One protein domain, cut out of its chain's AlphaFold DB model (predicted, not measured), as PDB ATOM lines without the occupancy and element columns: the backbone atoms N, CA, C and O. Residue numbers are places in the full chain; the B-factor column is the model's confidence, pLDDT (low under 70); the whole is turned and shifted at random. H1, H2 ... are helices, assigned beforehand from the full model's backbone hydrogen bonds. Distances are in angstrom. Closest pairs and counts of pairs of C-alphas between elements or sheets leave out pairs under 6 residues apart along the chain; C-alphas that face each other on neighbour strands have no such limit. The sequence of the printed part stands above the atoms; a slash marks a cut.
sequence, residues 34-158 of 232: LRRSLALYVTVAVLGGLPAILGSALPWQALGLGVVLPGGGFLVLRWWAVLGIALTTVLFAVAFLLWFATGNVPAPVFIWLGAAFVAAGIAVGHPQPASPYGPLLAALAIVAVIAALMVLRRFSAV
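What this domain is: This is residues 34 to 158 of the 232 residues of an uncharacterized protein of Mycobacterium sp. GA-2829 (UniProt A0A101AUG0). Two short helices, H2 and H3, form the middle, with longer H1 and H6 on one side and H4 and H5 on the other, mostly aligned. Residues 34 to 40 of H1 and 144 to 158 of H6 stick out. The printed part has 125 residues with six named helices, H1 to H6 in order, no named strand; it is all helix, compact, radius of gyration of the C-alphas 15.1 A, spans 45 by 32 by 26 A.

Where its parts are: H1, residues 34 to 53, begins at C-alpha 34 (118.241, 129.776, 145.638). H2 is residues 58 to 68, H3 72 to 77, H4 80 to 102, 32.1 A long, and H5 107 to 123. H6, residues 134 to 158, 36.2 A long, ends at C-alpha 158 (115.073, 133.513, 162.949).

How they stand to each other: H2 touches H5, closest C-alphas Pro 59 and Ala 120, 4.2 A. H4 and H6 are apart. Every O i to N i+4 pair is within hydrogen-bond range in H2, H4, H5 and H6, 14 of 16 in H1, 0 of 2 in H3, where 3 of 3 O i to N i+3 pairs are.

The domain as a whole: The printed part has no cut; no printed residue is under 70.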
ATOM      1  N   LEU A  34     118.830 128.441 145.479       91.38
ATOM      2  CA  LEU A  34     118.241 129.776 145.638       91.38
ATOM      3  C   LEU A  34     119.055 130.864 144.931       91.38
ATOM      4  O   LEU A  34     118.469 131.730 144.291       91.38
ATOM      5  N   ARG A  35     120.392 130.819 145.007       91.94
ATOM      6  CA  ARG A  35     121.253 131.780 144.295       91.94
ATOM      7  C   ARG A  35     121.130 131.648 142.782       91.94
ATOM      8  O   ARG A  35     121.034 132.664 142.105       91.94
ATOM      9  N   ARG A  36     121.096 130.420 142.260       95.50
ATOM     10  CA  ARG A  36     120.892 130.168 140.828       95.50
ATOM     11  C   ARG A  36     119.528 130.677 140.360       95.50
ATOM     12  O   ARG A  36     119.464 131.384 139.360       95.50
ATOM     13  N   SER A  37     118.460 130.368 141.093       93.00
ATOM     14  CA  SER A  37     117.111 130.856 140.785       93.00
ATOM     15  C   SER A  37     117.024 132.380 140.861       93.00
ATOM     16  O   SER A  37     116.435 132.998 139.982       93.00
ATOM     17  N   LEU A  38     117.660 132.996 141.863       93.25
ATOM     18  CA  LEU A  38     117.730 134.451 141.986       93.25
ATOM     19  C   LEU A  38     118.486 135.078 140.812       93.25
ATOM     20  O   LEU A  38     118.007 136.053 140.253       93.25
ATOM     21  N   ALA A  39     119.630 134.520 140.412       96.31
ATOM     22  CA  ALA A  39     120.398 135.021 139.273       96.31
ATOM     23  C   ALA A  39     119.589 134.951 137.968       96.31
ATOM     24  O   ALA A  39     119.576 135.914 137.200       96.31
ATOM     25  N   LEU A  40     118.864 133.849 137.746       95.56
ATOM     26  CA  LEU A  40     117.963 133.714 136.601       95.56
ATOM     27  C   LEU A  40     116.856 134.772 136.643       95.56
ATOM     28  O   LEU A  40     116.636 135.466 135.656       95.56
ATOM     29  N   TYR A  41     116.202 134.936 137.794       92.06
ATOM     30  CA  TYR A  41     115.137 135.921 137.958       92.06
ATOM     31  C   TYR A  41     115.636 137.359 137.771       92.06
ATOM     32  O   TYR A  41     114.994 138.132 137.073       92.06
ATOM     33  N   VAL A  42     116.807 137.711 138.313       94.69
ATOM     34  CA  VAL A  42     117.440 139.025 138.099       94.69
ATOM     35  C   VAL A  42     117.737 139.244 136.619       94.69
ATOM     36  O   VAL A  42     117.462 140.320 136.104       94.69
ATOM     37  N   THR A  43     118.240 138.226 135.919       96.62
ATOM     38  CA  THR A  43     118.506 138.314 134.476       96.62
ATOM     39  C   THR A  43     117.215 138.581 133.702       96.62
ATOM     40  O   THR A  43     117.155 139.515 132.907       96.62
ATOM     41  N   VAL A  44     116.156 137.816 133.982       94.88
ATOM     42  CA  VAL A  44     114.830 138.009 133.376       94.88
ATOM     43  C   VAL A  44     114.263 139.390 133.705       94.88
ATOM     44  O   VAL A  44     113.740 140.055 132.817       94.88
ATOM     45  N   ALA A  45     114.405 139.859 134.946       94.00
ATOM     46  CA  ALA A  45     113.917 141.166 135.366       94.00
ATOM     47  C   ALA A  45     114.665 142.317 134.677       94.00
ATOM     48  O   ALA A  45     114.040 143.286 134.250       94.00
ATOM     49  N   VAL A  46     115.988 142.206 134.519       95.25
ATOM     50  CA  VAL A  46     116.790 143.180 133.764       95.25
ATOM     51  C   VAL A  46     116.339 143.210 132.307       95.25
ATOM     52  O   VAL A  46     116.027 144.284 131.802       95.25
ATOM     53  N   LEU A  47     116.225 142.046 131.656       96.25
ATOM     54  CA  LEU A  47     115.772 141.950 130.265       96.25
ATOM     55  C   LEU A  47     114.344 142.484 130.078       96.25
ATOM     56  O   LEU A  47     114.090 143.225 129.133       96.25
ATOM     57  N   GLY A  48     113.430 142.170 130.998       94.31
ATOM     58  CA  GLY A  48     112.061 142.690 131.003       94.31
ATOM     59  C   GLY A  48     111.986 144.195 131.277       94.31
ATOM     60  O   GLY A  48     111.087 144.867 130.785       94.31
ATOM     61  N   GLY A  49     112.946 144.763 132.007       93.88
ATOM     62  CA  GLY A  49     113.042 146.206 132.232       93.88
ATOM     63  C   GLY A  49     113.594 146.993 131.038       93.88
ATOM     64  O   GLY A  49     113.307 148.186 130.922       93.88
ATOM     65  N   LEU A  50     114.350 146.354 130.132       96.19
ATOM     66  CA  LEU A  50     115.011 147.035 129.009       96.19
ATOM     67  C   LEU A  50     114.059 147.854 128.126       96.19
ATOM     68  O   LEU A  50     114.398 149.003 127.849       96.19
ATOM     69  N   PRO A  51     112.868 147.368 127.718       95.25
ATOM     70  CA  PRO A  51     111.957 148.169 126.905       95.25
ATOM     71  C   PRO A  51     111.544 149.486 127.571       95.25
ATOM     72  O   PRO A  51     111.407 150.499 126.887       95.25
ATOM     73  N   ALA A  52     111.372 149.492 128.898       93.19
ATOM     74  CA  ALA A  52     111.044 150.700 129.654       93.19
ATOM     75  C   ALA A  52     112.254 151.640 129.787       93.19
ATOM     76  O   ALA A  52     112.103 152.850 129.648       93.19
ATOM     77  N   ILE A  53     113.459 151.097 129.996       94.06
ATOM     78  CA  ILE A  53     114.703 151.883 130.080       94.06
ATOM     79  C   ILE A  53     115.039 152.537 128.733       94.06
ATOM     80  O   ILE A  53     115.443 153.694 128.690       94.06
ATOM     81  N   LEU A  54     114.850 151.806 127.633       94.81
ATOM     82  CA  LEU A  54     115.154 152.260 126.274       94.81
ATOM     83  C   LEU A  54     114.038 153.118 125.656       94.81
ATOM     84  O   LEU A  54     114.151 153.507 124.497       94.81
ATOM     85  N   GLY A  55     112.946 153.386 126.383       90.44
ATOM     86  CA  GLY A  55     111.829 154.187 125.873       90.44
ATOM     87  C   GLY A  55     111.125 153.560 124.663       90.44
ATOM     88  O   GLY A  55     110.696 154.269 123.757       90.44
ATOM     89  N   SER A  56     111.017 152.227 124.625       92.94
ATOM     90  CA  SER A  56     110.366 151.490 123.532       92.94
ATOM     91  C   SER A  56     108.863 151.798 123.430       92.94
ATOM     92  O   SER A  56     108.282 152.463 124.289       92.94
ATOM     93  N   ALA A  57     108.189 151.290 122.393       93.62
ATOM     94  CA  ALA A  57     106.738 151.451 122.278       93.62
ATOM     95  C   ALA A  57     106.000 150.871 123.502       93.62
ATOM     96  O   ALA A  57     106.425 149.873 124.088       93.62
ATOM     97  N   LEU A  58     104.872 151.488 123.867       94.56
ATOM     98  CA  LEU A  58     104.112 151.177 125.082       94.56
ATOM     99  C   LEU A  58     103.763 149.679 125.259       94.56
ATOM    100  O   LEU A  58     103.931 149.180 126.374       94.56
ATOM    101  N   PRO A  59     103.382 148.917 124.208       96.44
ATOM    102  CA  PRO A  59     103.146 147.475 124.331       96.44
ATOM    103  C   PRO A  59     104.381 146.686 124.781       96.44
ATOM    104  O   PRO A  59     104.263 145.761 125.581       96.44
ATOM    105  N   TRP A  60     105.575 147.070 124.321       96.56
ATOM    106  CA  TRP A  60     106.829 146.422 124.717       96.56
ATOM    107  C   TRP A  60     107.199 146.736 126.163       96.56
ATOM    108  O   TRP A  60     107.682 145.857 126.874       96.56
ATOM    109  N   GLN A  61     106.931 147.963 126.615       95.75
ATOM    110  CA  GLN A  61     107.091 148.323 128.024       95.75
ATOM    111  C   GLN A  61     106.131 147.521 128.910       95.75
ATOM    112  O   GLN A  61     106.554 146.960 129.916       95.75
ATOM    113  N   ALA A  62     104.858 147.417 128.519       96.38
ATOM    114  CA  ALA A  62     103.856 146.635 129.240       96.38
ATOM    115  C   ALA A  62     104.230 145.148 129.311       96.38
ATOM    116  O   ALA A  62     104.203 144.554 130.388       96.38
ATOM    117  N   LEU A  63     104.638 144.555 128.187       97.44
ATOM    118  CA  LEU A  63     105.084 143.166 128.145       97.44
ATOM    119  C   LEU A  63     106.285 142.952 129.076       97.44
ATOM    120  O   LEU A  63     106.269 142.056 129.917       97.44
ATOM    121  N   GLY A  64     107.298 143.815 128.962       96.62
ATOM    122  CA  GLY A  64     108.515 143.746 129.761       96.62
ATOM    123  C   GLY A  64     108.258 143.867 131.265       96.62
ATOM    124  O   GLY A  64     108.697 143.020 132.044       96.62
ATOM    125  N   LEU A  65     107.463 144.854 131.688       96.00
ATOM    126  CA  LEU A  65     107.082 145.027 133.094       96.00
ATOM    127  C   LEU A  65     106.213 143.872 133.613       96.00
ATOM    128  O   LEU A  65     106.330 143.493 134.779       96.00
ATOM    129  N   GLY A  66     105.372 143.279 132.760       96.25
ATOM    130  CA  GLY A  66     104.596 142.081 133.089       96.25
ATOM    131  C   GLY A  66     105.458 140.832 133.284       96.25
ATOM    132  O   GLY A  66     105.112 139.977 134.094       96.25
ATOM    133  N   VAL A  67     106.609 140.748 132.610       95.75
ATOM    134  CA  VAL A  67     107.613 139.694 132.834       95.75
ATOM    135  C   VAL A  67     108.370 139.905 134.148       95.75
ATOM    136  O   VAL A  67     108.720 138.931 134.804       95.75
ATOM    137  N   VAL A  68     108.601 141.152 134.575       94.75
ATOM    138  CA  VAL A  68     109.278 141.444 135.854       94.75
ATOM    139  C   VAL A  68     108.420 141.009 137.042       94.75
ATOM    140  O   VAL A  68     108.914 140.342 137.953       94.75
ATOM    141  N   LEU A  69     107.137 141.377 137.050       93.25
ATOM    142  CA  LEU A  69     106.224 141.068 138.150       93.25
ATOM    143  C   LEU A  69     104.828 140.696 137.627       93.25
ATOM    144  O   LEU A  69     104.360 141.302 136.659       93.25
ATOM    145  N   PRO A  70     104.129 139.738 138.260       93.88
ATOM    146  CA  PRO A  70     102.796 139.330 137.829       93.88
ATOM    147  C   PRO A  70     101.830 140.518 137.894       93.88
ATOM    148  O   PRO A  70     101.593 141.091 138.955       93.88
ATOM    149  N   GLY A  71     101.304 140.911 136.731       94.44
ATOM    150  CA  GLY A  71     100.428 142.077 136.577       94.44
ATOM    151  C   GLY A  71     101.156 143.414 136.374       94.44
ATOM    152  O   GLY A  71     100.503 144.433 136.168       94.44
ATOM    153  N   GLY A  72     102.492 143.446 136.358       95.00
ATOM    154  CA  GLY A  72     103.265 144.688 136.211       95.00
ATOM    155  C   GLY A  72     103.051 145.421 134.899       95.00
ATOM    156  O   GLY A  72     103.173 146.642 134.857       95.00
ATOM    157  N   GLY A  73     102.654 144.709 133.845       95.25
ATOM    158  CA  GLY A  73     102.345 145.326 132.561       95.25
ATOM    159  C   GLY A  73     101.207 146.339 132.640       95.25
ATOM    160  O   GLY A  73     101.218 147.321 131.907       95.25
ATOM    161  N   PHE A  74     100.269 146.177 133.579       96.06
ATOM    162  CA  PHE A  74      99.161 147.115 133.761       96.06
ATOM    163  C   PHE A  74      99.605 148.468 134.340       96.06
ATOM    164  O   PHE A  74      98.849 149.432 134.242       96.06
ATOM    165  N   LEU A  75     100.828 148.592 134.877       94.81
ATOM    166  CA  LEU A  75     101.363 149.861 135.397       94.81
ATOM    167  C   LEU A  75     101.433 150.961 134.332       94.81
ATOM    168  O   LEU A  75     101.388 152.143 134.672       94.81
ATOM    169  N   VAL A  76     101.493 150.598 133.048       93.75
ATOM    170  CA  VAL A  76     101.473 151.583 131.960       93.75
ATOM    171  C   VAL A  76     100.086 152.208 131.749       93.75
ATOM    172  O   VAL A  76      99.979 153.292 131.185       93.75
ATOM    173  N   LEU A  77      99.017 151.566 132.242       91.38
ATOM    174  CA  LEU A  77      97.614 151.935 132.002       91.38
ATOM    175  C   LEU A  77      97.025 152.863 133.086       91.38
ATOM    176  O   LEU A  77      95.806 153.018 133.201       91.38
ATOM    177  N   ARG A  78      97.885 153.526 133.872       85.94
ATOM    178  CA  ARG A  78      97.522 154.536 134.887       85.94
ATOM    179  C   ARG A  78      96.492 154.011 135.897       85.94
ATOM    180  O   ARG A  78      96.836 153.180 136.726       85.94
ATOM    181  N   TRP A  79      95.245 154.488 135.870       82.06
ATOM    182  CA  TRP A  79      94.239 154.131 136.879       82.06
ATOM    183  C   TRP A  79      93.801 152.658 136.775       82.06
ATOM    184  O   TRP A  79      93.549 152.019 137.795       82.06
ATOM    185  N   TRP A  80      93.818 152.087 135.563       86.62
ATOM    186  CA  TRP A  80      93.542 150.664 135.329       86.62
ATOM    187  C   TRP A  80      94.633 149.745 135.892       86.62
ATOM    188  O   TRP A  80      94.405 148.541 136.013       86.62
ATOM    189  N   ALA A  81      95.794 150.294 136.277       90.12
ATOM    190  CA  ALA A  81      96.890 149.523 136.853       90.12
ATOM    191  C   ALA A  81      96.449 148.744 138.091       90.12
ATOM    192  O   ALA A  81      96.727 147.554 138.201       90.12
ATOM    193  N   VAL A  82      95.719 149.401 138.997       92.56
ATOM    194  CA  VAL A  82      95.282 148.788 140.259       92.56
ATOM    195  C   VAL A  82      94.363 147.602 139.989       92.56
ATOM    196  O   VAL A  82      94.573 146.529 140.550       92.56
ATOM    197  N   LEU A  83      93.388 147.768 139.092       94.94
ATOM    198  CA  LEU A  83      92.442 146.708 138.759       94.94
ATOM    199  C   LEU A  83      93.130 145.538 138.046       94.94
ATOM    200  O   LEU A  83      92.906 144.386 138.413       94.94
ATOM    201  N   GLY A  84      93.997 145.823 137.072       94.94
ATOM    202  CA  GLY A  84      94.738 144.795 136.340       94.94
ATOM    203  C   GLY A  84      95.688 143.996 137.233       94.94
ATOM    204  O   GLY A  84      95.714 142.765 137.166       94.94
ATOM    205  N   ILE A  85      96.416 144.668 138.131       94.94
ATOM    206  CA  ILE A  85      97.292 144.019 139.118       94.94
ATOM    207  C   ILE A  85      96.469 143.193 140.108       94.94
ATOM    208  O   ILE A  85      96.817 142.041 140.364       94.94
ATOM    209  N   ALA A  86      95.372 143.739 140.643       95.56
ATOM    210  CA  ALA A  86      94.514 143.032 141.592       95.56
ATOM    211  C   ALA A  86      93.911 141.767 140.968       95.56
ATOM    212  O   ALA A  86      94.032 140.684 141.541       95.56
ATOM    213  N   LEU A  87      93.346 141.877 139.762       96.81
ATOM    214  CA  LEU A  87      92.790 140.742 139.029       96.81
ATOM    215  C   LEU A  87      93.864 139.690 138.729       96.81
ATOM    216  O   LEU A  87      93.652 138.509 138.995       96.81
ATOM    217  N   THR A  88      95.036 140.112 138.242       96.81
ATOM    218  CA  THR A  88      96.149 139.188 137.974       96.81
ATOM    219  C   THR A  88      96.592 138.481 139.248       96.81
ATOM    220  O   THR A  88      96.817 137.277 139.227       96.81
ATOM    221  N   THR A  89      96.670 139.195 140.370       94.94
ATOM    222  CA  THR A  89      97.063 138.624 141.664       94.94
ATOM    223  C   THR A  89      96.065 137.565 142.131       94.94
ATOM    224  O   THR A  89      96.478 136.487 142.556       94.94
ATOM    225  N   VAL A  90      94.761 137.835 142.011       97.06
ATOM    226  CA  VAL A  90      93.705 136.874 142.363       97.06
ATOM    227  C   VAL A  90      93.773 135.641 141.464       97.06
ATOM    228  O   VAL A  90      93.810 134.522 141.972       97.06
ATOM    229  N   LEU A  91      93.855 135.821 140.143       96.88
ATOM    230  CA  LEU A  91      93.967 134.707 139.197       96.88
ATOM    231  C   LEU A  91      95.238 133.888 139.428       96.88
ATOM    232  O   LEU A  91      95.208 132.663 139.345       96.88
ATOM    233  N   PHE A  92      96.348 134.546 139.751       95.19
ATOM    234  CA  PHE A  92      97.610 133.884 140.047       95.19
ATOM    235  C   PHE A  92      97.516 133.077 141.347       95.19
ATOM    236  O   PHE A  92      97.966 131.936 141.384       95.19
ATOM    237  N   ALA A  93      96.860 133.607 142.385       94.81
ATOM    238  CA  ALA A  93      96.592 132.869 143.619       94.81
ATOM    239  C   ALA A  93      95.702 131.638 143.373       94.81
ATOM    240  O   ALA A  93      96.012 130.549 143.856       94.81
ATOM    241  N   VAL A  94      94.644 131.778 142.564       95.69
ATOM    242  CA  VAL A  94      93.791 130.654 142.140       95.69
ATOM    243  C   VAL A  94      94.595 129.626 141.345       95.69
ATOM    244  O   VAL A  94      94.475 128.432 141.600       95.69
ATOM    245  N   ALA A  95      95.469 130.058 140.434       94.56
ATOM    246  CA  ALA A  95      96.337 129.156 139.683       94.56
ATOM    247  C   ALA A  95      97.320 128.399 140.585       94.56
ATOM    248  O   ALA A  95      97.573 127.224 140.342       94.56
ATOM    249  N   PHE A  96      97.833 129.031 141.645       92.81
ATOM    250  CA  PHE A  96      98.642 128.352 142.661       92.81
ATOM    251  C   PHE A  96      97.846 127.294 143.431       92.81
ATOM    252  O   PHE A  96      98.354 126.195 143.644       92.81
ATOM    253  N   LEU A  97      96.603 127.599 143.818       93.00
ATOM    254  CA  LEU A  97      95.715 126.636 144.477       93.00
ATOM    255  C   LEU A  97      95.394 125.451 143.557       93.00
ATOM    256  O   LEU A  97      95.484 124.303 143.981       93.00
ATOM    257  N   LEU A  98      95.077 125.719 142.288       90.69
ATOM    258  CA  LEU A  98      94.812 124.682 141.291       90.69
ATOM    259  C   LEU A  98      96.050 123.841 141.002       90.69
ATOM    260  O   LEU A  98      95.937 122.623 140.915       90.69
ATOM    261  N   TRP A  99      97.224 124.463 140.881       92.06
ATOM    262  CA  TRP A  99      98.482 123.739 140.732       92.06
ATOM    263  C   TRP A  99      98.687 122.764 141.890       92.06
ATOM    264  O   TRP A  99      98.970 121.594 141.645       92.06
ATOM    265  N   PHE A 100      98.478 123.216 143.127       88.81
ATOM    266  CA  PHE A 100      98.596 122.355 144.300       88.81
ATOM    267  C   PHE A 100      97.559 121.220 144.297       88.81
ATOM    268  O   PHE A 100      97.903 120.084 144.594       88.81
ATOM    269  N   ALA A 101      96.310 121.504 143.918       89.00
ATOM    270  CA  ALA A 101      95.228 120.519 143.931       89.00
ATOM    271  C   ALA A 101      95.297 119.485 142.791       89.00
ATOM    272  O   ALA A 101      94.832 118.363 142.952       89.00
ATOM    273  N   THR A 102      95.831 119.862 141.628       90.69
ATOM    274  CA  THR A 102      95.755 119.049 140.396       90.69
ATOM    275  C   THR A 102      97.119 118.624 139.859       90.69
ATOM    276  O   THR A 102      97.191 117.903 138.868       90.69
ATOM    277  N   GLY A 103      98.214 119.110 140.449       85.81
ATOM    278  CA  GLY A 103      99.558 118.941 139.899       85.81
ATOM    279  C   GLY A 103      99.811 119.739 138.611       85.81
ATOM    280  O   GLY A 103     100.831 119.525 137.959       85.81
ATOM    281  N   ASN A 104      98.930 120.673 138.221       86.25
ATOM    282  CA  ASN A 104      99.067 121.467 136.993       86.25
ATOM    283  C   ASN A 104     100.156 122.555 137.113       86.25
ATOM    284  O   ASN A 104      99.871 123.739 137.304       86.25
ATOM    285  N   VAL A 105     101.421 122.136 137.012       89.81
ATOM    286  CA  VAL A 105     102.624 122.986 137.105       89.81
ATOM    287  C   VAL A 105     102.592 124.230 136.202       89.81
ATOM    288  O   VAL A 105     103.021 125.287 136.667       89.81
ATOM    289  N   PRO A 106     102.114 124.187 134.939       94.50
ATOM    290  CA  PRO A 106     102.189 125.362 134.074       94.50
ATOM    291  C   PRO A 106     101.127 126.440 134.357       94.50
ATOM    292  O   PRO A 106     101.269 127.553 133.848       94.50
ATOM    293  N   ALA A 107     100.092 126.178 135.167       92.81
ATOM    294  CA  ALA A 107      98.994 127.131 135.370       92.81
ATOM    295  C   ALA A 107      99.449 128.519 135.885       92.81
ATOM    296  O   ALA A 107      99.069 129.522 135.273       92.81
ATOM    297  N   PRO A 108     100.307 128.639 136.924       94.06
ATOM    298  CA  PRO A 108     100.806 129.945 137.361       94.06
ATOM    299  C   PRO A 108     101.612 130.667 136.274       94.06
ATOM    300  O   PRO A 108     101.498 131.883 136.128       94.06
ATOM    301  N   VAL A 109     102.392 129.929 135.476       94.81
ATOM    302  CA  VAL A 109     103.206 130.498 134.389       94.81
ATOM    303  C   VAL A 109     102.310 131.085 133.297       94.81
ATOM    304  O   VAL A 109     102.554 132.206 132.851       94.81
ATOM    305  N   PHE A 110     101.243 130.382 132.913       96.06
ATOM    306  CA  PHE A 110     100.287 130.884 131.925       96.06
ATOM    307  C   PHE A 110      99.527 132.112 132.410       96.06
ATOM    308  O   PHE A 110      99.372 133.055 131.640       96.06
ATOM    309  N   ILE A 111      99.087 132.145 133.671       96.88
ATOM    310  CA  ILE A 111      98.422 133.337 134.209       96.88
ATOM    311  C   ILE A 111      99.382 134.525 134.266       96.88
ATOM    312  O   ILE A 111      99.006 135.634 133.893       96.88
ATOM    313  N   TRP A 112     100.631 134.302 134.677       96.56
ATOM    314  CA  TRP A 112     101.634 135.361 134.734       96.56
ATOM    315  C   TRP A 112     101.944 135.931 133.347       96.56
ATOM    316  O   TRP A 112     101.775 137.131 133.120       96.56
ATOM    317  N   LEU A 113     102.365 135.085 132.405       97.31
ATOM    318  CA  LEU A 113     102.738 135.540 131.066       97.31
ATOM    319  C   LEU A 113     101.516 136.003 130.271       97.31
ATOM    320  O   LEU A 113     101.583 137.010 129.572       97.31
ATOM    321  N   GLY A 114     100.375 135.330 130.425       97.62
ATOM    322  CA  GLY A 114      99.108 135.725 129.817       97.62
ATOM    323  C   GLY A 114      98.684 137.127 130.242       97.62
ATOM    324  O   GLY A 114      98.347 137.943 129.387       97.62
ATOM    325  N   ALA A 115      98.797 137.464 131.530       97.25
ATOM    326  CA  ALA A 115      98.534 138.820 132.006       97.25
ATOM    327  C   ALA A 115      99.481 139.863 131.384       97.25
ATOM    328  O   ALA A 115      99.045 140.968 131.065       97.25
ATOM    329  N   ALA A 116     100.756 139.516 131.159       97.31
ATOM    330  CA  ALA A 116     101.708 140.392 130.475       97.31
ATOM    331  C   ALA A 116     101.307 140.648 129.010       97.31
ATOM    332  O   ALA A 116     101.316 141.796 128.563       97.31
ATOM    333  N   PHE A 117     100.891 139.606 128.279       98.00
ATOM    334  CA  PHE A 117     100.396 139.738 126.905       98.00
ATOM    335  C   PHE A 117      99.088 140.527 126.821       98.00
ATOM    336  O   PHE A 117      98.952 141.383 125.949       98.00
ATOM    337  N   VAL A 118      98.146 140.293 127.740       97.50
ATOM    338  CA  VAL A 118      96.889 141.055 127.812       97.50
ATOM    339  C   VAL A 118      97.175 142.535 128.057       97.50
ATOM    340  O   VAL A 118      96.653 143.384 127.338       97.50
ATOM    341  N   ALA A 119      98.047 142.858 129.017       96.56
ATOM    342  CA  ALA A 119      98.433 144.240 129.277       96.56
ATOM    343  C   ALA A 119      99.086 144.894 128.048       96.56
ATOM    344  O   ALA A 119      98.744 146.026 127.708       96.56
ATOM    345  N   ALA A 120      99.971 144.176 127.347       96.94
ATOM    346  CA  ALA A 120     100.596 144.653 126.116       96.94
ATOM    347  C   ALA A 120      99.582 144.903 124.993       96.94
ATOM    348  O   ALA A 120      99.654 145.941 124.336       96.94
ATOM    349  N   GLY A 121      98.618 143.997 124.808       96.94
ATOM    350  CA  GLY A 121      97.541 144.137 123.828       96.94
ATOM    351  C   GLY A 121      96.650 145.345 124.106       96.94
ATOM    352  O   GLY A 121      96.364 146.115 123.194       96.94
ATOM    353  N   ILE A 122      96.280 145.570 125.370       95.12
ATOM    354  CA  ILE A 122      95.512 146.759 125.769       95.12
ATOM    355  C   ILE A 122      96.332 148.033 125.539       95.12
ATOM    356  O   ILE A 122      95.780 149.041 125.114       95.12
ATOM    357  N   ALA A 123      97.648 148.004 125.772       94.44
ATOM    358  CA  ALA A 123      98.505 149.174 125.592       94.44
ATOM    359  C   ALA A 123      98.664 149.611 124.122       94.44
ATOM    360  O   ALA A 123      99.162 150.710 123.861       94.44
ATOM    361  N   VAL A 124      98.253 148.788 123.150       94.81
ATOM    362  CA  VAL A 124      98.250 149.171 121.733       94.81
ATOM    363  C   VAL A 124      97.312 150.366 121.536       94.81
ATOM    364  O   VAL A 124      96.162 150.355 121.964       94.81
ATOM    365  N   GLY A 125      97.818 151.428 120.906       87.69
ATOM    366  CA  GLY A 125      97.050 152.649 120.634       87.69
ATOM    367  C   GLY A 125      96.840 153.577 121.837       87.69
ATOM    368  O   GLY A 125      96.288 154.660 121.662       87.69
ATOM    369  N   HIS A 126      97.304 153.212 123.038       88.44
ATOM    370  CA  HIS A 126      97.271 154.111 124.191       88.44
ATOM    371  C   HIS A 126      98.413 155.140 124.134       88.44
ATOM    372  O   HIS A 126      99.518 154.821 123.681       88.44
ATOM    373  N   PRO A 127      98.182 156.378 124.612       87.06
ATOM    374  CA  PRO A 127      99.229 157.386 124.683       87.06
ATOM    375  C   PRO A 127     100.301 156.982 125.700       87.06
ATOM    376  O   PRO A 127     100.005 156.381 126.735       87.06
ATOM    377  N   GLN A 128     101.548 157.364 125.421       83.50
ATOM    378  CA  GLN A 128     102.650 157.196 126.368       83.50
ATOM    379  C   GLN A 128     102.334 157.927 127.690       83.50
ATOM    380  O   GLN A 128     101.729 159.007 127.676       83.50
ATOM    381  N   PRO A 129     102.722 157.367 128.847       80.88
ATOM    382  CA  PRO A 129     102.548 158.025 130.131       80.88
ATOM    383  C   PRO A 129     103.342 159.336 130.186       80.88
ATOM    384  O   PRO A 129     104.423 159.452 129.616       80.88
ATOM    385  N   ALA A 130     102.824 160.318 130.933       81.75
ATOM    386  CA  ALA A 130     103.448 161.640 131.069       81.75
ATOM    387  C   ALA A 130     104.876 161.587 131.648       81.75
ATOM    388  O   ALA A 130     105.691 162.457 131.364       81.75
ATOM    389  N   SER A 131     105.177 160.561 132.451       86.12
ATOM    390  CA  SER A 131     106.531 160.248 132.902       86.12
ATOM    391  C   SER A 131     106.989 158.944 132.243       86.12
ATOM    392  O   SER A 131     106.390 157.902 132.536       86.12
ATOM    393  N   PRO A 132     108.046 158.960 131.406       82.88
ATOM    394  CA  PRO A 132     108.510 157.768 130.693       82.88
ATOM    395  C   PRO A 132     109.007 156.670 131.644       82.88
ATOM    396  O   PRO A 132     108.849 155.488 131.365       82.88
ATOM    397  N   TYR A 133     109.542 157.048 132.810       90.56
ATOM    398  CA  TYR A 133     110.069 156.104 133.804       90.56
ATOM    399  C   TYR A 133     109.086 155.792 134.939       90.56
ATOM    400  O   TYR A 133     109.389 154.964 135.796       90.56
ATOM    401  N   GLY A 134     107.913 156.431 134.967       91.44
ATOM    402  CA  GLY A 134     106.926 156.265 136.040       91.44
ATOM    403  C   GLY A 134     106.533 154.801 136.290       91.44
ATOM    404  O   GLY A 134     106.668 154.337 137.425       91.44
ATOM    405  N   PRO A 135     106.116 154.043 135.257       92.00
ATOM    406  CA  PRO A 135     105.769 152.628 135.408       92.00
ATOM    407  C   PRO A 135     106.936 151.760 135.900       92.00
ATOM    408  O   PRO A 135     106.740 150.890 136.746       92.00
ATOM    409  N   LEU A 136     108.158 152.026 135.424       92.94
ATOM    410  CA  LEU A 136     109.361 151.305 135.850       92.94
ATOM    411  C   LEU A 136     109.678 151.562 137.327       92.94
ATOM    412  O   LEU A 136     109.924 150.621 138.077       92.94
ATOM    413  N   LEU A 137     109.636 152.821 137.768       94.31
ATOM    414  CA  LEU A 137     109.862 153.177 139.171       94.31
ATOM    415  C   LEU A 137     108.797 152.567 140.087       94.31
ATOM    416  O   LEU A 137     109.135 152.072 141.160       94.31
ATOM    417  N   ALA A 138     107.534 152.537 139.654       93.19
ATOM    418  CA  ALA A 138     106.463 151.871 140.391       93.19
ATOM    419  C   ALA A 138     106.711 150.357 140.513       93.19
ATOM    420  O   ALA A 138     106.595 149.803 141.606       93.19
ATOM    421  N   ALA A 139     107.120 149.696 139.425       93.50
ATOM    422  CA  ALA A 139     107.479 148.279 139.437       93.50
ATOM    423  C   ALA A 139     108.638 147.992 140.406       93.50
ATOM    424  O   ALA A 139     108.538 147.099 141.248       93.50
ATOM    425  N   LEU A 140     109.712 148.785 140.338       94.19
ATOM    426  CA  LEU A 140     110.861 148.666 141.238       94.19
ATOM    427  C   LEU A 140     110.476 148.915 142.699       94.19
ATOM    428  O   LEU A 140     110.936 148.186 143.576       94.19
ATOM    429  N   ALA A 141     109.605 149.891 142.970       95.44
ATOM    430  CA  ALA A 141     109.103 150.159 144.312       95.44
ATOM    431  C   ALA A 141     108.307 148.968 144.870       95.44
ATOM    432  O   ALA A 141     108.544 148.556 146.004       95.44
ATOM    433  N   ILE A 142     107.423 148.363 144.067       93.94
ATOM    434  CA  ILE A 142     106.671 147.159 144.458       93.94
ATOM    435  C   ILE A 142     107.635 146.011 144.785       93.94
ATOM    436  O   ILE A 142     107.530 145.401 145.851       93.94
ATOM    437  N   VAL A 143     108.608 145.746 143.909       92.94
ATOM    438  CA  VAL A 143     109.618 144.697 144.122       92.94
ATOM    439  C   VAL A 143     110.432 144.964 145.392       92.94
ATOM    440  O   VAL A 143     110.633 144.050 146.193       92.94
ATOM    441  N   ALA A 144     110.854 146.209 145.624       94.31
ATOM    442  CA  ALA A 144     111.610 146.599 146.810       94.31
ATOM    443  C   ALA A 144     110.803 146.403 148.103       94.31
ATOM    444  O   ALA A 144     111.329 145.857 149.074       94.31
ATOM    445  N   VAL A 145     109.520 146.783 148.114       96.62
ATOM    446  CA  VAL A 145     108.621 146.570 149.261       96.62
ATOM    447  C   VAL A 145     108.453 145.078 149.547       96.62
ATOM    448  O   VAL A 145     108.608 144.654 150.693       96.62
ATOM    449  N   ILE A 146     108.200 144.258 148.523       93.44
ATOM    450  CA  ILE A 146     108.071 142.803 148.682       93.44
ATOM    451  C   ILE A 146     109.371 142.204 149.239       93.44
ATOM    452  O   ILE A 146     109.331 141.447 150.213       93.44
ATOM    453  N   ALA A 147     110.525 142.570 148.676       91.88
ATOM    454  CA  ALA A 147     111.827 142.103 149.142       91.88
ATOM    455  C   ALA A 147     112.090 142.501 150.605       91.88
ATOM    456  O   ALA A 147     112.509 141.662 151.407       91.88
ATOM    457  N   ALA A 148     111.778 143.744 150.984       95.50
ATOM    458  CA  ALA A 148     111.898 144.219 152.358       95.50
ATOM    459  C   ALA A 148     111.004 143.415 153.318       95.50
ATOM    460  O   ALA A 148     111.482 142.939 154.348       95.50
ATOM    461  N   LEU A 149     109.737 143.173 152.960       96.25
ATOM    462  CA  LEU A 149     108.822 142.348 153.755       96.25
ATOM    463  C   LEU A 149     109.333 140.909 153.911       96.25
ATOM    464  O   LEU A 149     109.273 140.355 155.010       96.25
ATOM    465  N   MET A 150     109.873 140.300 152.851       92.56
ATOM    466  CA  MET A 150     110.470 138.961 152.923       92.56
ATOM    467  C   MET A 150     111.669 138.920 153.877       92.56
ATOM    468  O   MET A 150     111.777 138.010 154.703       92.56
ATOM    469  N   VAL A 151     112.549 139.922 153.807       91.81
ATOM    470  CA  VAL A 151     113.710 140.055 154.697       91.81
ATOM    471  C   VAL A 151     113.266 140.232 156.153       91.81
ATOM    472  O   VAL A 151     113.763 139.526 157.031       91.81
ATOM    473  N   LEU A 152     112.281 141.094 156.419       94.06
ATOM    474  CA  LEU A 152     111.727 141.308 157.759       94.06
ATOM    475  C   LEU A 152     111.090 140.035 158.329       94.06
ATOM    476  O   LEU A 152     111.407 139.634 159.450       94.06
ATOM    477  N   ARG A 153     110.248 139.345 157.549       92.69
ATOM    478  CA  ARG A 153     109.642 138.064 157.957       92.69
ATOM    479  C   ARG A 153     110.706 137.019 158.266       92.69
ATOM    480  O   ARG A 153     110.585 136.301 159.258       92.69
ATOM    481  N   ARG A 154     111.776 136.967 157.468       87.31
ATOM    482  CA  ARG A 154     112.911 136.070 157.700       87.31
ATOM    483  C   ARG A 154     113.626 136.386 159.010       87.31
ATOM    484  O   ARG A 154     113.884 135.467 159.786       87.31
ATOM    485  N   PHE A 155     113.919 137.654 159.292       88.62
ATOM    486  CA  PHE A 155     114.528 138.047 160.565       88.62
ATOM    487  C   PHE A 155     113.646 137.673 161.760       88.62
ATOM    488  O   PHE A 155     114.141 137.099 162.732       88.62
ATOM    489  N   SER A 156     112.340 137.922 161.672       90.19
ATOM    490  CA  SER A 156     111.377 137.543 162.708       90.19
ATOM    491  C   SER A 156     111.314 136.028 162.917       90.19
ATOM    492  O   SER A 156     111.329 135.567 164.058       90.19
ATOM    493  N   ALA A 157     111.325 135.238 161.840       87.75
ATOM    494  CA  ALA A 157     111.358 133.779 161.919       87.75
ATOM    495  C   ALA A 157     112.637 133.265 162.600       87.75
ATOM    496  O   ALA A 157     112.566 132.384 163.455       87.75
ATOM    497  N   VAL A 158     113.799 133.854 162.293       85.31
ATOM    498  CA  VAL A 158     115.073 133.513 162.949       85.31
ATOM    499  C   VAL A 158     115.035 133.845 164.439       85.31
ATOM    500  O   VAL A 158     115.448 133.028 165.259       85.31
TER     501      VAL A 158